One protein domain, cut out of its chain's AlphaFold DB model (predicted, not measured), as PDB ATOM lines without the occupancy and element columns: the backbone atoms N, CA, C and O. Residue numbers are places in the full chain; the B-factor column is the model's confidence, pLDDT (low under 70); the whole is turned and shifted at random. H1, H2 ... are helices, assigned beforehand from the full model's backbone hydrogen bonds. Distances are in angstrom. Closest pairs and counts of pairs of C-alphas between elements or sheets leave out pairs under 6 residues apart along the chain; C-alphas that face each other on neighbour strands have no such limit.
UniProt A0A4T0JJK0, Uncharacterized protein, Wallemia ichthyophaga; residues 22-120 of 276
ATOM      1  N   ILE A  22      46.635 192.097   6.462       79.06
ATOM      2  CA  ILE A  22      47.669 192.027   7.507       79.06
ATOM      3  C   ILE A  22      48.902 191.258   7.010       79.06
ATOM      4  O   ILE A  22      50.031 191.645   7.313       79.06
ATOM      5  N   LYS A  23      48.713 190.170   6.252       80.12
ATOM      6  CA  LYS A  23      49.815 189.386   5.680       80.12
ATOM      7  C   LYS A  23      50.591 190.200   4.638       80.12
ATOM      8  O   LYS A  23      51.808 190.285   4.745       80.12
ATOM      9  N   LYS A  24      49.899 190.884   3.722       79.06
ATOM     10  CA  LYS A  24      50.499 191.805   2.741       79.06
ATOM     11  C   LYS A  24      51.197 192.996   3.407       79.06
ATOM     12  O   LYS A  24      52.255 193.399   2.946       79.06
ATOM     13  N   GLY A  25      50.654 193.523   4.507       68.44
ATOM     14  CA  GLY A  25      51.282 194.592   5.289       68.44
ATOM     15  C   GLY A  25      52.591 194.165   5.963       68.44
ATOM     16  O   GLY A  25      53.559 194.916   5.934       68.44
ATOM     17  N   LYS A  26      52.655 192.941   6.509       66.19
ATOM     18  CA  LYS A  26      53.885 192.374   7.097       66.19
ATOM     19  C   LYS A  26      54.920 191.954   6.049       66.19
ATOM     20  O   LYS A  26      56.115 192.059   6.282       66.19
ATOM     21  N   GLU A  27      54.472 191.467   4.897       60.84
ATOM     22  CA  GLU A  27      55.356 191.010   3.815       60.84
ATOM     23  C   GLU A  27      55.849 192.156   2.915       60.84
ATOM     24  O   GLU A  27      56.812 191.972   2.172       60.84
ATOM     25  N   GLY A  28      55.188 193.314   2.971       56.69
ATOM     26  CA  GLY A  28      55.195 194.299   1.898       56.69
ATOM     27  C   GLY A  28      56.453 195.146   1.747       56.69
ATOM     28  O   GLY A  28      56.896 195.297   0.613       56.69
ATOM     29  N   LYS A  29      56.996 195.777   2.799       53.00
ATOM     30  CA  LYS A  29      57.968 196.874   2.569       53.00
ATOM     31  C   LYS A  29      59.085 197.051   3.597       53.00
ATOM     32  O   LYS A  29      60.204 197.301   3.179       53.00
ATOM     33  N   SER A  30      58.840 196.885   4.891       55.69
ATOM     34  CA  SER A  30      59.887 197.092   5.905       55.69
ATOM     35  C   SER A  30      60.760 195.852   6.053       55.69
ATOM     36  O   SER A  30      61.965 195.878   5.864       55.69
ATOM     37  N   ASP A  31      60.151 194.688   6.262       64.75
ATOM     38  CA  ASP A  31      60.907 193.565   6.805       64.75
ATOM     39  C   ASP A  31      61.994 193.022   5.877       64.75
ATOM     40  O   ASP A  31      63.002 192.551   6.380       64.75
ATOM     41  N   LYS A  32      61.819 193.033   4.551       68.94
ATOM     42  CA  LYS A  32      62.839 192.502   3.625       68.94
ATOM     43  C   LYS A  32      63.868 193.556   3.225       68.94
ATOM     44  O   LYS A  32      65.054 193.253   3.266       68.94
ATOM     45  N   ALA A  33      63.430 194.770   2.894       72.06
ATOM     46  CA  ALA A  33      64.332 195.870   2.560       72.06
ATOM     47  C   ALA A  33      65.180 196.274   3.777       72.06
ATOM     48  O   ALA A  33      66.398 196.362   3.665       72.06
ATOM     49  N   ASP A  34      64.579 196.364   4.967       77.94
ATOM     50  CA  ASP A  34      65.303 196.666   6.206       77.94
ATOM     51  C   ASP A  34      66.244 195.523   6.602       77.94
ATOM     52  O   ASP A  34      67.330 195.771   7.125       77.94
ATOM     53  N   LYS A  35      65.863 194.257   6.364       82.56
ATOM     54  CA  LYS A  35      66.771 193.114   6.573       82.56
ATOM     55  C   LYS A  35      67.944 193.153   5.602       82.56
ATOM     56  O   LYS A  35      69.063 192.925   6.044       82.56
ATOM     57  N   ASN A  36      67.710 193.467   4.329       83.56
ATOM     58  CA  ASN A  36      68.769 193.587   3.328       83.56
ATOM     59  C   ASN A  36      69.699 194.761   3.636       83.56
ATOM     60  O   ASN A  36      70.910 194.588   3.587       83.56
ATOM     61  N   ALA A  37      69.161 195.910   4.052       86.62
ATOM     62  CA  ALA A  37      69.960 197.038   4.515       86.62
ATOM     63  C   ALA A  37      70.804 196.651   5.741       86.62
ATOM     64  O   ALA A  37      72.008 196.885   5.762       86.62
ATOM     65  N   LYS A  38      70.219 195.969   6.736       89.56
ATOM     66  CA  LYS A  38      70.966 195.454   7.900       89.56
ATOM     67  C   LYS A  38      72.053 194.454   7.500       89.56
ATOM     68  O   LYS A  38      73.148 194.514   8.046       89.56
ATOM     69  N   LEU A  39      71.759 193.547   6.567       91.06
ATOM     70  CA  LEU A  39      72.726 192.595   6.010       91.06
ATOM     71  C   LEU A  39      73.854 193.317   5.264       91.06
ATOM     72  O   LEU A  39      75.006 192.925   5.414       91.06
ATOM     73  N   ALA A  40      73.553 194.394   4.536       90.81
ATOM     74  CA  ALA A  40      74.544 195.164   3.794       90.81
ATOM     75  C   ALA A  40      75.597 195.808   4.712       90.81
ATOM     76  O   ALA A  40      76.769 195.837   4.357       90.81
ATOM     77  N   TYR A  41      75.230 196.248   5.920       89.94
ATOM     78  CA  TYR A  41      76.193 196.803   6.884       89.94
ATOM     79  C   TYR A  41      76.932 195.755   7.730       89.94
ATOM     80  O   TYR A  41      77.787 196.124   8.537       89.94
ATOM     81  N   LYS A  42      76.642 194.455   7.580       90.62
ATOM     82  CA  LYS A  42      77.382 193.422   8.312       90.62
ATOM     83  C   LYS A  42      78.833 193.330   7.826       90.62
ATOM     84  O   LYS A  42      79.121 193.335   6.624       90.62
ATOM     85  N   ASP A  43      79.742 193.191   8.784       88.75
ATOM     86  CA  ASP A  43      81.149 192.901   8.522       88.75
ATOM     87  C   ASP A  43      81.318 191.426   8.111       88.75
ATOM     88  O   ASP A  43      80.824 190.531   8.797       88.75
ATOM     89  N   THR A  44      81.989 191.178   6.982       90.94
ATOM     90  CA  THR A  44      82.267 189.827   6.461       90.94
ATOM     91  C   THR A  44      83.645 189.313   6.871       90.94
ATOM     92  O   THR A  44      83.911 188.126   6.713       90.94
ATOM     93  N   PHE A  45      84.500 190.150   7.468       89.00
ATOM     94  CA  PHE A  45      85.897 189.816   7.750       89.00
ATOM     95  C   PHE A  45      86.069 188.554   8.611       89.00
ATOM     96  O   PHE A  45      86.871 187.678   8.291       89.00
ATOM     97  N   LEU A  46      85.294 188.425   9.693       88.44
ATOM     98  CA  LEU A  46      85.366 187.246  10.565       88.44
ATOM     99  C   LEU A  46      84.869 185.975   9.866       88.44
ATOM    100  O   LEU A  46      85.486 184.924  10.025       88.44
ATOM    101  N   LEU A  47      83.796 186.085   9.073       91.06
ATOM    102  CA  LEU A  47      83.258 184.969   8.290       91.06
ATOM    103  C   LEU A  47      84.298 184.483   7.275       91.06
ATOM    104  O   LEU A  47      84.532 183.287   7.155       91.06
ATOM    105  N   GLU A  48      84.973 185.406   6.591       90.94
ATOM    106  CA  GLU A  48      86.019 185.089   5.619       90.94
ATOM    107  C   GLU A  48      87.238 184.420   6.264       90.94
ATOM    108  O   GLU A  48      87.780 183.474   5.695       90.94
ATOM    109  N   ILE A  49      87.668 184.865   7.452       92.06
ATOM    110  CA  ILE A  49      88.745 184.198   8.203       92.06
ATOM    111  C   ILE A  49      88.344 182.773   8.565       92.06
ATOM    112  O   ILE A  49      89.141 181.848   8.409       92.06
ATOM    113  N   GLU A  50      87.123 182.585   9.057       92.31
ATOM    114  CA  GLU A  50      86.661 181.267   9.472       92.31
ATOM    115  C   GLU A  50      86.520 180.316   8.279       92.31
ATOM    116  O   GLU A  50      87.019 179.191   8.343       92.31
ATOM    117  N   ILE A  51      85.960 180.788   7.160       94.44
ATOM    118  CA  ILE A  51      85.902 180.044   5.894       94.44
ATOM    119  C   ILE A  51      87.307 179.652   5.443       94.44
ATOM    120  O   ILE A  51      87.529 178.474   5.182       94.44
ATOM    121  N   LYS A  52      88.267 180.586   5.420       94.44
ATOM    122  CA  LYS A  52      89.662 180.283   5.059       94.44
ATOM    123  C   LYS A  52      90.271 179.232   5.987       94.44
ATOM    124  O   LYS A  52      90.891 178.288   5.513       94.44
ATOM    125  N   SER A  53      90.037 179.336   7.295       93.19
ATOM    126  CA  SER A  53      90.547 178.359   8.266       93.19
ATOM    127  C   SER A  53      89.958 176.956   8.067       93.19
ATOM    128  O   SER A  53      90.671 175.958   8.177       93.19
ATOM    129  N   LEU A  54      88.666 176.865   7.732       92.56
ATOM    130  CA  LEU A  54      87.992 175.600   7.446       92.56
ATOM    131  C   LEU A  54      88.380 175.050   6.068       92.56
ATOM    132  O   LEU A  54      88.502 173.836   5.934       92.56
ATOM    133  N   GLU A  55      88.639 175.907   5.078       93.00
ATOM    134  CA  GLU A  55      89.187 175.519   3.771       93.00
ATOM    135  C   GLU A  55      90.578 174.917   3.912       93.00
ATOM    136  O   GLU A  55      90.815 173.804   3.446       93.00
ATOM    137  N   GLU A  56      91.477 175.600   4.621       92.81
ATOM    138  CA  GLU A  56      92.818 175.092   4.904       92.81
ATOM    139  C   GLU A  56      92.770 173.757   5.648       92.81
ATOM    140  O   GLU A  56      93.546 172.850   5.343       92.81
ATOM    141  N   ARG A  57      91.836 173.611   6.598       90.50
ATOM    142  CA  ARG A  57      91.635 172.343   7.295       90.50
ATOM    143  C   ARG A  57      91.109 171.265   6.355       90.50
ATOM    144  O   ARG A  57      91.675 170.183   6.360       90.50
ATOM    145  N   SER A  58      90.125 171.572   5.510       90.25
ATOM    146  CA  SER A  58      89.570 170.630   4.528       90.25
ATOM    147  C   SER A  58      90.591 170.150   3.493       90.25
ATOM    148  O   SER A  58      90.502 169.025   3.014       90.25
ATOM    149  N   GLY A  59      91.579 170.989   3.159       88.12
ATOM    150  CA  GLY A  59      92.674 170.624   2.260       88.12
ATOM    151  C   GLY A  59      93.736 169.731   2.909       88.12
ATOM    152  O   GLY A  59      94.519 169.108   2.196       88.12
ATOM    153  N   ARG A  60      93.784 169.673   4.246       90.06
ATOM    154  CA  ARG A  60      94.734 168.854   5.019       90.06
ATOM    155  C   ARG A  60      94.102 167.583   5.582       90.06
ATOM    156  O   ARG A  60      94.764 166.554   5.639       90.06
ATOM    157  N   GLU A  61      92.859 167.676   6.036       90.38
ATOM    158  CA  GLU A  61      92.128 166.658   6.786       90.38
ATOM    159  C   GLU A  61      90.659 166.644   6.335       90.38
ATOM    160  O   GLU A  61      90.073 167.693   6.055       90.38
ATOM    161  N   GLU A  62      90.035 165.463   6.287       88.38
ATOM    162  CA  GLU A  62      88.596 165.370   6.035       88.38
ATOM    163  C   GLU A  62      87.813 166.057   7.164       88.38
ATOM    164  O   GLU A  62      87.987 165.763   8.346       88.38
ATOM    165  N   LEU A  63      86.937 166.997   6.803       86.06
ATOM    166  CA  LEU A  63      86.108 167.695   7.782       86.06
ATOM    167  C   LEU A  63      85.014 166.773   8.329       86.06
ATOM    168  O   LEU A  63      84.272 166.143   7.573       86.06
ATOM    169  N   ASP A  64      84.826 166.807   9.648       91.25
ATOM    170  CA  ASP A  64      83.669 166.199  10.302       91.25
ATOM    171  C   ASP A  64      82.348 166.693   9.695       91.25
ATOM    172  O   ASP A  64      82.226 167.845   9.279       91.25
ATOM    173  N   LYS A  65      81.301 165.861   9.744       92.88
ATOM    174  CA  LYS A  65      79.955 166.193   9.225       92.88
ATOM    175  C   LYS A  65      79.391 167.512   9.769       92.88
ATOM    176  O   LYS A  65      78.700 168.233   9.060       92.88
ATOM    177  N   ASN A  66      79.683 167.829  11.031       93.06
ATOM    178  CA  ASN A  66      79.240 169.078  11.651       93.06
ATOM    179  C   ASN A  66      80.052 170.279  11.150       93.06
ATOM    180  O   ASN A  66      79.488 171.343  10.911       93.06
ATOM    181  N   LEU A  67      81.365 170.105  10.966       91.19
ATOM    182  CA  LEU A  67      82.248 171.156  10.464       91.19
ATOM    183  C   LEU A  67      81.992 171.437   8.986       91.19
ATOM    184  O   LEU A  67      81.987 172.597   8.591       91.19
ATOM    185  N   SER A  68      81.717 170.411   8.182       91.69
ATOM    186  CA  SER A  68      81.338 170.582   6.780       91.69
ATOM    187  C   SER A  68      79.970 171.253   6.631       91.69
ATOM    188  O   SER A  68      79.831 172.146   5.801       91.69
ATOM    189  N   ALA A  69      78.991 170.923   7.480       94.75
ATOM    190  CA  ALA A  69      77.710 171.632   7.517       94.75
ATOM    191  C   ALA A  69      77.864 173.104   7.945       94.75
ATOM    192  O   ALA A  69      77.247 173.995   7.359       94.75
ATOM    193  N   HIS A  70      78.707 173.380   8.946       93.44
ATOM    194  CA  HIS A  70      79.021 174.752   9.351       93.44
ATOM    195  C   HIS A  70      79.716 175.517   8.221       93.44
ATOM    196  O   HIS A  70      79.370 176.654   7.913       93.44
ATOM    197  N   PHE A  71      80.651 174.862   7.541       94.06
ATOM    198  CA  PHE A  71      81.365 175.423   6.409       94.06
ATOM    199  C   PHE A  71      80.434 175.818   5.255       94.06
ATOM    200  O   PHE A  71      80.555 176.919   4.720       94.06
ATOM    201  N   THR A  72      79.462 174.968   4.903       95.44
ATOM    202  CA  THR A  72      78.456 175.312   3.887       95.44
ATOM    203  C   THR A  72      77.574 176.476   4.332       95.44
ATOM    204  O   THR A  72      77.324 177.379   3.540       95.44
ATOM    205  N   GLN A  73      77.170 176.518   5.607       95.62
ATOM    206  CA  GLN A  73      76.365 177.620   6.151       95.62
ATOM    207  C   GLN A  73      77.103 178.963   6.089       95.62
ATOM    208  O   GLN A  73      76.518 179.963   5.680       95.62
ATOM    209  N   LEU A  74      78.392 178.988   6.445       95.62
ATOM    210  CA  LEU A  74      79.209 180.201   6.377       95.62
ATOM    211  C   LEU A  74      79.345 180.720   4.940       95.62
ATOM    212  O   LEU A  74      79.263 181.928   4.713       95.62
ATOM    213  N   LYS A  75      79.514 179.820   3.962       95.06
ATOM    214  CA  LYS A  75      79.554 180.182   2.537       95.06
ATOM    215  C   LYS A  75      78.232 180.778   2.066       95.06
ATOM    216  O   LYS A  75      78.230 181.844   1.453       95.06
ATOM    217  N   GLU A  76      77.119 180.145   2.417       96.50
ATOM    218  CA  GLU A  76      75.784 180.656   2.094       96.50
ATOM    219  C   GLU A  76      75.517 182.026   2.744       96.50
ATOM    220  O   GLU A  76      74.935 182.904   2.102       96.50
ATOM    221  N   GLU A  77      75.955 182.259   3.988       94.81
ATOM    222  CA  GLU A  77      75.815 183.569   4.638       94.81
ATOM    223  C   GLU A  77      76.664 184.646   3.941       94.81
ATOM    224  O   GLU A  77      76.174 185.757   3.715       94.81
ATOM    225  N   LEU A  78      77.899 184.325   3.536       94.50
ATOM    226  CA  LEU A  78      78.761 185.239   2.779       94.50
ATOM    227  C   LEU A  78      78.088 185.643   1.454       94.50
ATOM    228  O   LEU A  78      77.989 186.830   1.125       94.50
ATOM    229  N   GLU A  79      77.570 184.672   0.705       95.00
ATOM    230  CA  GLU A  79      76.863 184.913  -0.557       95.00
ATOM    231  C   GLU A  79      75.609 185.776  -0.362       95.00
ATOM    232  O   GLU A  79      75.340 186.696  -1.138       95.00
ATOM    233  N   GLN A  80      74.853 185.545   0.713       94.25
ATOM    234  CA  GLN A  80      73.684 186.364   1.036       94.25
ATOM    235  C   GLN A  80      74.068 187.807   1.373       94.25
ATOM    236  O   GLN A  80      73.429 188.742   0.880       94.25
ATOM    237  N   ILE A  81      75.108 188.006   2.186       93.44
ATOM    238  CA  ILE A  81      75.577 189.342   2.568       93.44
ATOM    239  C   ILE A  81      76.135 190.078   1.351       93.44
ATOM    240  O   ILE A  81      75.799 191.239   1.143       93.44
ATOM    241  N   THR A  82      76.941 189.428   0.515       93.12
ATOM    242  CA  THR A  82      77.505 190.055  -0.694       93.12
ATOM    243  C   THR A  82      76.429 190.431  -1.699       93.12
ATOM    244  O   THR A  82      76.463 191.539  -2.233       93.12
ATOM    245  N   LYS A  83      75.418 189.577  -1.893       94.50
ATOM    246  CA  LYS A  83      74.257 189.900  -2.726       94.50
ATOM    247  C   LYS A  83      73.453 191.072  -2.164       94.50
ATOM    248  O   LYS A  83      73.062 191.957  -2.922       94.50
ATOM    249  N   ALA A  84      73.230 191.108  -0.849       92.81
ATOM    250  CA  ALA A  84      72.554 192.223  -0.190       92.81
ATOM    251  C   ALA A  84      73.367 193.526  -0.285       92.81
ATOM    252  O   ALA A  84      72.789 194.574  -0.561       92.81
ATOM    253  N   LYS A  85      74.698 193.461  -0.130       93.25
ATOM    254  CA  LYS A  85      75.615 194.594  -0.329       93.25
ATOM    255  C   LYS A  85      75.541 195.120  -1.759       93.25
ATOM    256  O   LYS A  85      75.373 196.318  -1.941       93.25
ATOM    257  N   ALA A  86      75.613 194.242  -2.759       92.44
ATOM    258  CA  ALA A  86      75.546 194.630  -4.167       92.44
ATOM    259  C   ALA A  86      74.213 195.310  -4.513       92.44
ATOM    260  O   ALA A  86      74.222 196.411  -5.053       92.44
ATOM    261  N   ALA A  87      73.084 194.708  -4.121       91.75
ATOM    262  CA  ALA A  87      71.759 195.288  -4.346       91.75
ATOM    263  C   ALA A  87      71.586 196.639  -3.628       91.75
ATOM    264  O   ALA A  87      71.072 197.591  -4.204       91.75
ATOM    265  N   PHE A  88      72.065 196.755  -2.385       91.81
ATOM    266  CA  PHE A  88      71.987 198.006  -1.630       91.81
ATOM    267  C   PHE A  88      72.856 199.114  -2.240       91.81
ATOM    268  O   PHE A  88      72.476 200.277  -2.213       91.81
ATOM    269  N   VAL A  89      74.015 198.768  -2.799       93.69
ATOM    270  CA  VAL A  89      74.919 199.720  -3.463       93.69
ATOM    271  C   VAL A  89      74.377 200.152  -4.826       93.69
ATOM    272  O   VAL A  89      74.588 201.296  -5.219       93.69
ATOM    273  N   GLU A  90      73.665 199.272  -5.528       93.25
ATOM    274  CA  GLU A  90      72.957 199.603  -6.769       93.25
ATOM    275  C   GLU A  90      71.807 200.592  -6.511       93.25
ATOM    276  O   GLU A  90      71.679 201.584  -7.225       93.25
ATOM    277  N   GLU A  91      71.022 200.382  -5.445       91.25
ATOM    278  CA  GLU A  91      69.953 201.303  -5.025       91.25
ATOM    279  C   GLU A  91      70.492 202.596  -4.375       91.25
ATOM    280  O   GLU A  91      69.853 203.651  -4.446       91.25
ATOM    281  N   HIS A  92      71.671 202.539  -3.744       90.88
ATOM    282  CA  HIS A  92      72.298 203.652  -3.026       90.88
ATOM    283  C   HIS A  92      73.799 203.777  -3.337       90.88
ATOM    284  O   HIS A  92      74.640 203.448  -2.487       90.88
ATOM    285  N   PRO A  93      74.170 204.333  -4.505       92.12
ATOM    286  CA  PRO A  93      75.575 204.498  -4.871       92.12
ATOM    287  C   PRO A  93      76.337 205.416  -3.900       92.12
ATOM    288  O   PRO A  93      77.525 205.203  -3.664       92.12
ATOM    289  N   GLU A  94      75.654 206.380  -3.274       92.62
ATOM    290  CA  GLU A  94      76.233 207.296  -2.278       92.62
ATOM    291  C   GLU A  94      76.751 206.576  -1.025       92.62
ATOM    292  O   GLU A  94      77.746 206.985  -0.439       92.62
ATOM    293  N   LYS A  95      76.114 205.467  -0.629       91.31
ATOM    294  CA  LYS A  95      76.455 204.723   0.599       91.31
ATOM    295  C   LYS A  95      77.489 203.625   0.360       91.31
ATOM    296  O   LYS A  95      77.798 202.849   1.264       91.31
ATOM    297  N   LYS A  96      78.039 203.539  -0.856       92.50
ATOM    298  CA  LYS A  96      79.023 202.520  -1.234       92.50
ATOM    299  C   LYS A  96      80.248 202.535  -0.320       92.50
ATOM    300  O   LYS A  96      80.699 201.472   0.101       92.50
ATOM    301  N   SER A  97      80.775 203.716   0.005       90.75
ATOM    302  CA  SER A  97      81.928 203.848   0.903       90.75
ATOM    303  C   SER A  97      81.639 203.296   2.296       90.75
ATOM    304  O   SER A  97      82.477 202.595   2.853       90.75
ATOM    305  N   ASP A  98      80.447 203.554   2.832       87.75
ATOM    306  CA  ASP A  98      80.069 203.136   4.185       87.75
ATOM    307  C   ASP A  98      79.875 201.622   4.277       87.75
ATOM    308  O   ASP A  98      80.346 200.985   5.219       87.75
ATOM    309  N   VAL A  99      79.245 201.027   3.260       89.06
ATOM    310  CA  VAL A  99      79.025 199.575   3.161       89.06
ATOM    311  C   VAL A  99      80.345 198.807   3.054       89.06
ATOM    312  O   VAL A  99      80.480 197.716   3.614       89.06
ATOM    313  N   TYR A 100      81.333 199.374   2.356       87.38
ATOM    314  CA  TYR A 100      82.631 198.736   2.136       87.38
ATOM    315  C   TYR A 100      83.758 199.252   3.044       87.38
ATOM    316  O   TYR A 100      84.904 198.833   2.883       87.38
ATOM    317  N   ARG A 101      83.460 200.097   4.038       86.62
ATOM    318  CA  ARG A 101      84.473 200.719   4.910       86.62
ATOM    319  C   ARG A 101      85.375 199.704   5.615       86.62
ATOM    320  O   ARG A 101      86.571 199.934   5.766       86.62
ATOM    321  N   ASN A 102      84.807 198.568   6.009       74.19
ATOM    322  CA  ASN A 102      85.496 197.538   6.790       74.19
ATOM    323  C   ASN A 102      86.192 196.469   5.923       74.19
ATOM    324  O   ASN A 102      86.681 195.483   6.462       74.19
ATOM    325  N   LEU A 103      86.256 196.630   4.591       73.38
ATOM    326  CA  LEU A 103      86.998 195.689   3.734       73.38
ATOM    327  C   LEU A 103      88.515 195.860   3.862       73.38
ATOM    328  O   LEU A 103      89.250 194.886   3.728       73.38
ATOM    329  N   SER A 104      88.993 197.086   4.102       68.75
ATOM    330  CA  SER A 104      90.435 197.364   4.164       68.75
ATOM    331  C   SER A 104      91.028 197.155   5.556       68.75
ATOM    332  O   SER A 104      92.227 196.914   5.674       68.75
ATOM    333  N   ALA A 105      90.218 197.283   6.605       71.69
ATOM    334  CA  ALA A 105      90.643 197.099   7.982       71.69
ATOM    335  C   ALA A 105      89.511 196.435   8.777       71.69
ATOM    336  O   ALA A 105      88.362 196.872   8.655       71.69
ATOM    337  N   PRO A 106      89.817 195.414   9.598       74.44
ATOM    338  CA  PRO A 106      88.811 194.744  10.408       74.44
ATOM    339  C   PRO A 106      88.100 195.742  11.314       74.44
ATOM    340  O   PRO A 106      88.746 196.617  11.899       74.44
ATOM    341  N   SER A 107      86.784 195.593  11.471       80.94
ATOM    342  CA  SER A 107      86.034 196.401  12.434       80.94
ATOM    343  C   SER A 107      86.611 196.256  13.848       80.94
ATOM    344  O   SER A 107      87.190 195.226  14.194       80.94
ATOM    345  N   ALA A 108      86.420 197.260  14.710       79.56
ATOM    346  CA  ALA A 108      86.860 197.191  16.111       79.56
ATOM    347  C   ALA A 108      86.317 195.940  16.832       79.56
ATOM    348  O   ALA A 108      87.003 195.341  17.656       79.56
ATOM    349  N   GLN A 109      85.111 195.492  16.463       76.56
ATOM    350  CA  GLN A 109      84.524 194.249  16.956       76.56
ATOM    351  C   GLN A 109      85.293 193.011  16.467       76.56
ATOM    352  O   GLN A 109      85.563 192.112  17.263       76.56
ATOM    353  N   ALA A 110      85.676 192.966  15.187       78.62
ATOM    354  CA  ALA A 110      86.501 191.891  14.642       78.62
ATOM    355  C   ALA A 110      87.910 191.868  15.257       78.62
ATOM    356  O   ALA A 110      88.412 190.800  15.605       78.62
ATOM    357  N   GLN A 111      88.516 193.037  15.470       80.75
ATOM    358  CA  GLN A 111      89.808 193.165  16.150       80.75
ATOM    359  C   GLN A 111      89.729 192.697  17.605       80.75
ATOM    360  O   GLN A 111      90.572 191.920  18.039       80.75
ATOM    361  N   ALA A 112      88.684 193.090  18.340       80.81
ATOM    362  CA  ALA A 112      88.458 192.623  19.704       80.81
ATOM    363  C   ALA A 112      88.229 191.103  19.765       80.81
ATOM    364  O   ALA A 112      88.726 190.442  20.675       80.81
ATOM    365  N   ALA A 113      87.514 190.528  18.792       80.94
ATOM    366  CA  ALA A 113      87.321 189.081  18.699       80.94
ATOM    367  C   ALA A 113      88.640 188.338  18.417       80.94
ATOM    368  O   ALA A 113      88.908 187.312  19.045       80.94
ATOM    369  N   LEU A 114      89.489 188.867  17.528       81.25
ATOM    370  CA  LEU A 114      90.828 188.322  17.287       81.25
ATOM    371  C   LEU A 114      91.738 188.453  18.514       81.25
ATOM    372  O   LEU A 114      92.446 187.504  18.842       81.25
ATOM    373  N   ALA A 115      91.715 189.600  19.196       81.25
ATOM    374  CA  ALA A 115      92.506 189.836  20.401       81.25
ATOM    375  C   ALA A 115      92.121 188.851  21.514       81.25
ATOM    376  O   ALA A 115      92.989 188.189  22.071       81.25
ATOM    377  N   ARG A 116      90.817 188.626  21.735       79.50
ATOM    378  CA  ARG A 116      90.329 187.601  22.675       79.50
ATOM    379  C   ARG A 116      90.835 186.203  22.334       79.50
ATOM    380  O   ARG A 116      91.304 185.501  23.220       79.50
ATOM    381  N   ARG A 117      90.817 185.816  21.052       69.25
ATOM    382  CA  ARG A 117      91.391 184.530  20.611       69.25
ATOM    383  C   ARG A 117      92.904 184.438  20.833       69.25
ATOM    384  O   ARG A 117      93.418 183.338  20.991       69.25
ATOM    385  N   ARG A 118      93.622 185.563  20.803       70.00
ATOM    386  CA  ARG A 118      95.081 185.611  20.982       70.00
ATOM    387  C   ARG A 118      95.493 185.585  22.456       70.00
ATOM    388  O   ARG A 118      96.493 184.947  22.783       70.00
ATOM    389  N   ASP A 119      94.734 186.254  23.317       64.56
ATOM    390  CA  ASP A 119      95.018 186.368  24.752       64.56
ATOM    391  C   ASP A 119      94.501 185.166  25.557       64.56
ATOM    392  O   ASP A 119      95.047 184.848  26.615       64.56
ATOM    393  N   GLU A 120      93.537 184.411  25.020       61.38
ATOM    394  CA  GLU A 120      93.220 183.051  25.468       61.38
ATOM    395  C   GLU A 120      94.321 182.065  25.043       61.38
ATOM    396  O   GLU A 120      94.097 181.088  24.326       61.38
TER     397      GLU A 120
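What this domain is: This is residues 22 to 120 of the 276 residues of an uncharacterized protein of Wallemia ichthyophaga (UniProt A0A4T0JJK0). H3 and long helix H4 make a splayed hairpin, with H2 meeting H4 crosswise, H5 folded back at its end and H1 sticking out. The loose, all-helix printed part has 99 residues with six named helices, radius of gyration of the C-alphas 16.6 A, spans 48 by 31 by 23 A.

Where its parts are: H1 is residues 22 to 28, from C-alpha 22 at (47.669, 192.027, 7.507), H2 30 to 40, H3 45 to 60, H4 65 to 91 over 39.2 A, H5 93 to 99 and H6 108 to 119, to C-alpha 119 at (95.018, 186.368, 24.752).

How they stand to each other: H2 touches H4 about perpendicular, at 75 degrees, C-alphas 40 and 85 closest, 4.3 A. Hairpin H3 and H4 touch at 38 degrees, only just steep. Every helix but H5 has every O i to N i+4 pair within hydrogen-bond range; H5 has 1 of 3, and 2 of 4 O i to N i+3.

The domain as a whole: The farthest C-alphas, Ile 22 and Arg 60, are 52.5 A apart. pLDDT is under 70 in 12 residues, among them 25 to 32.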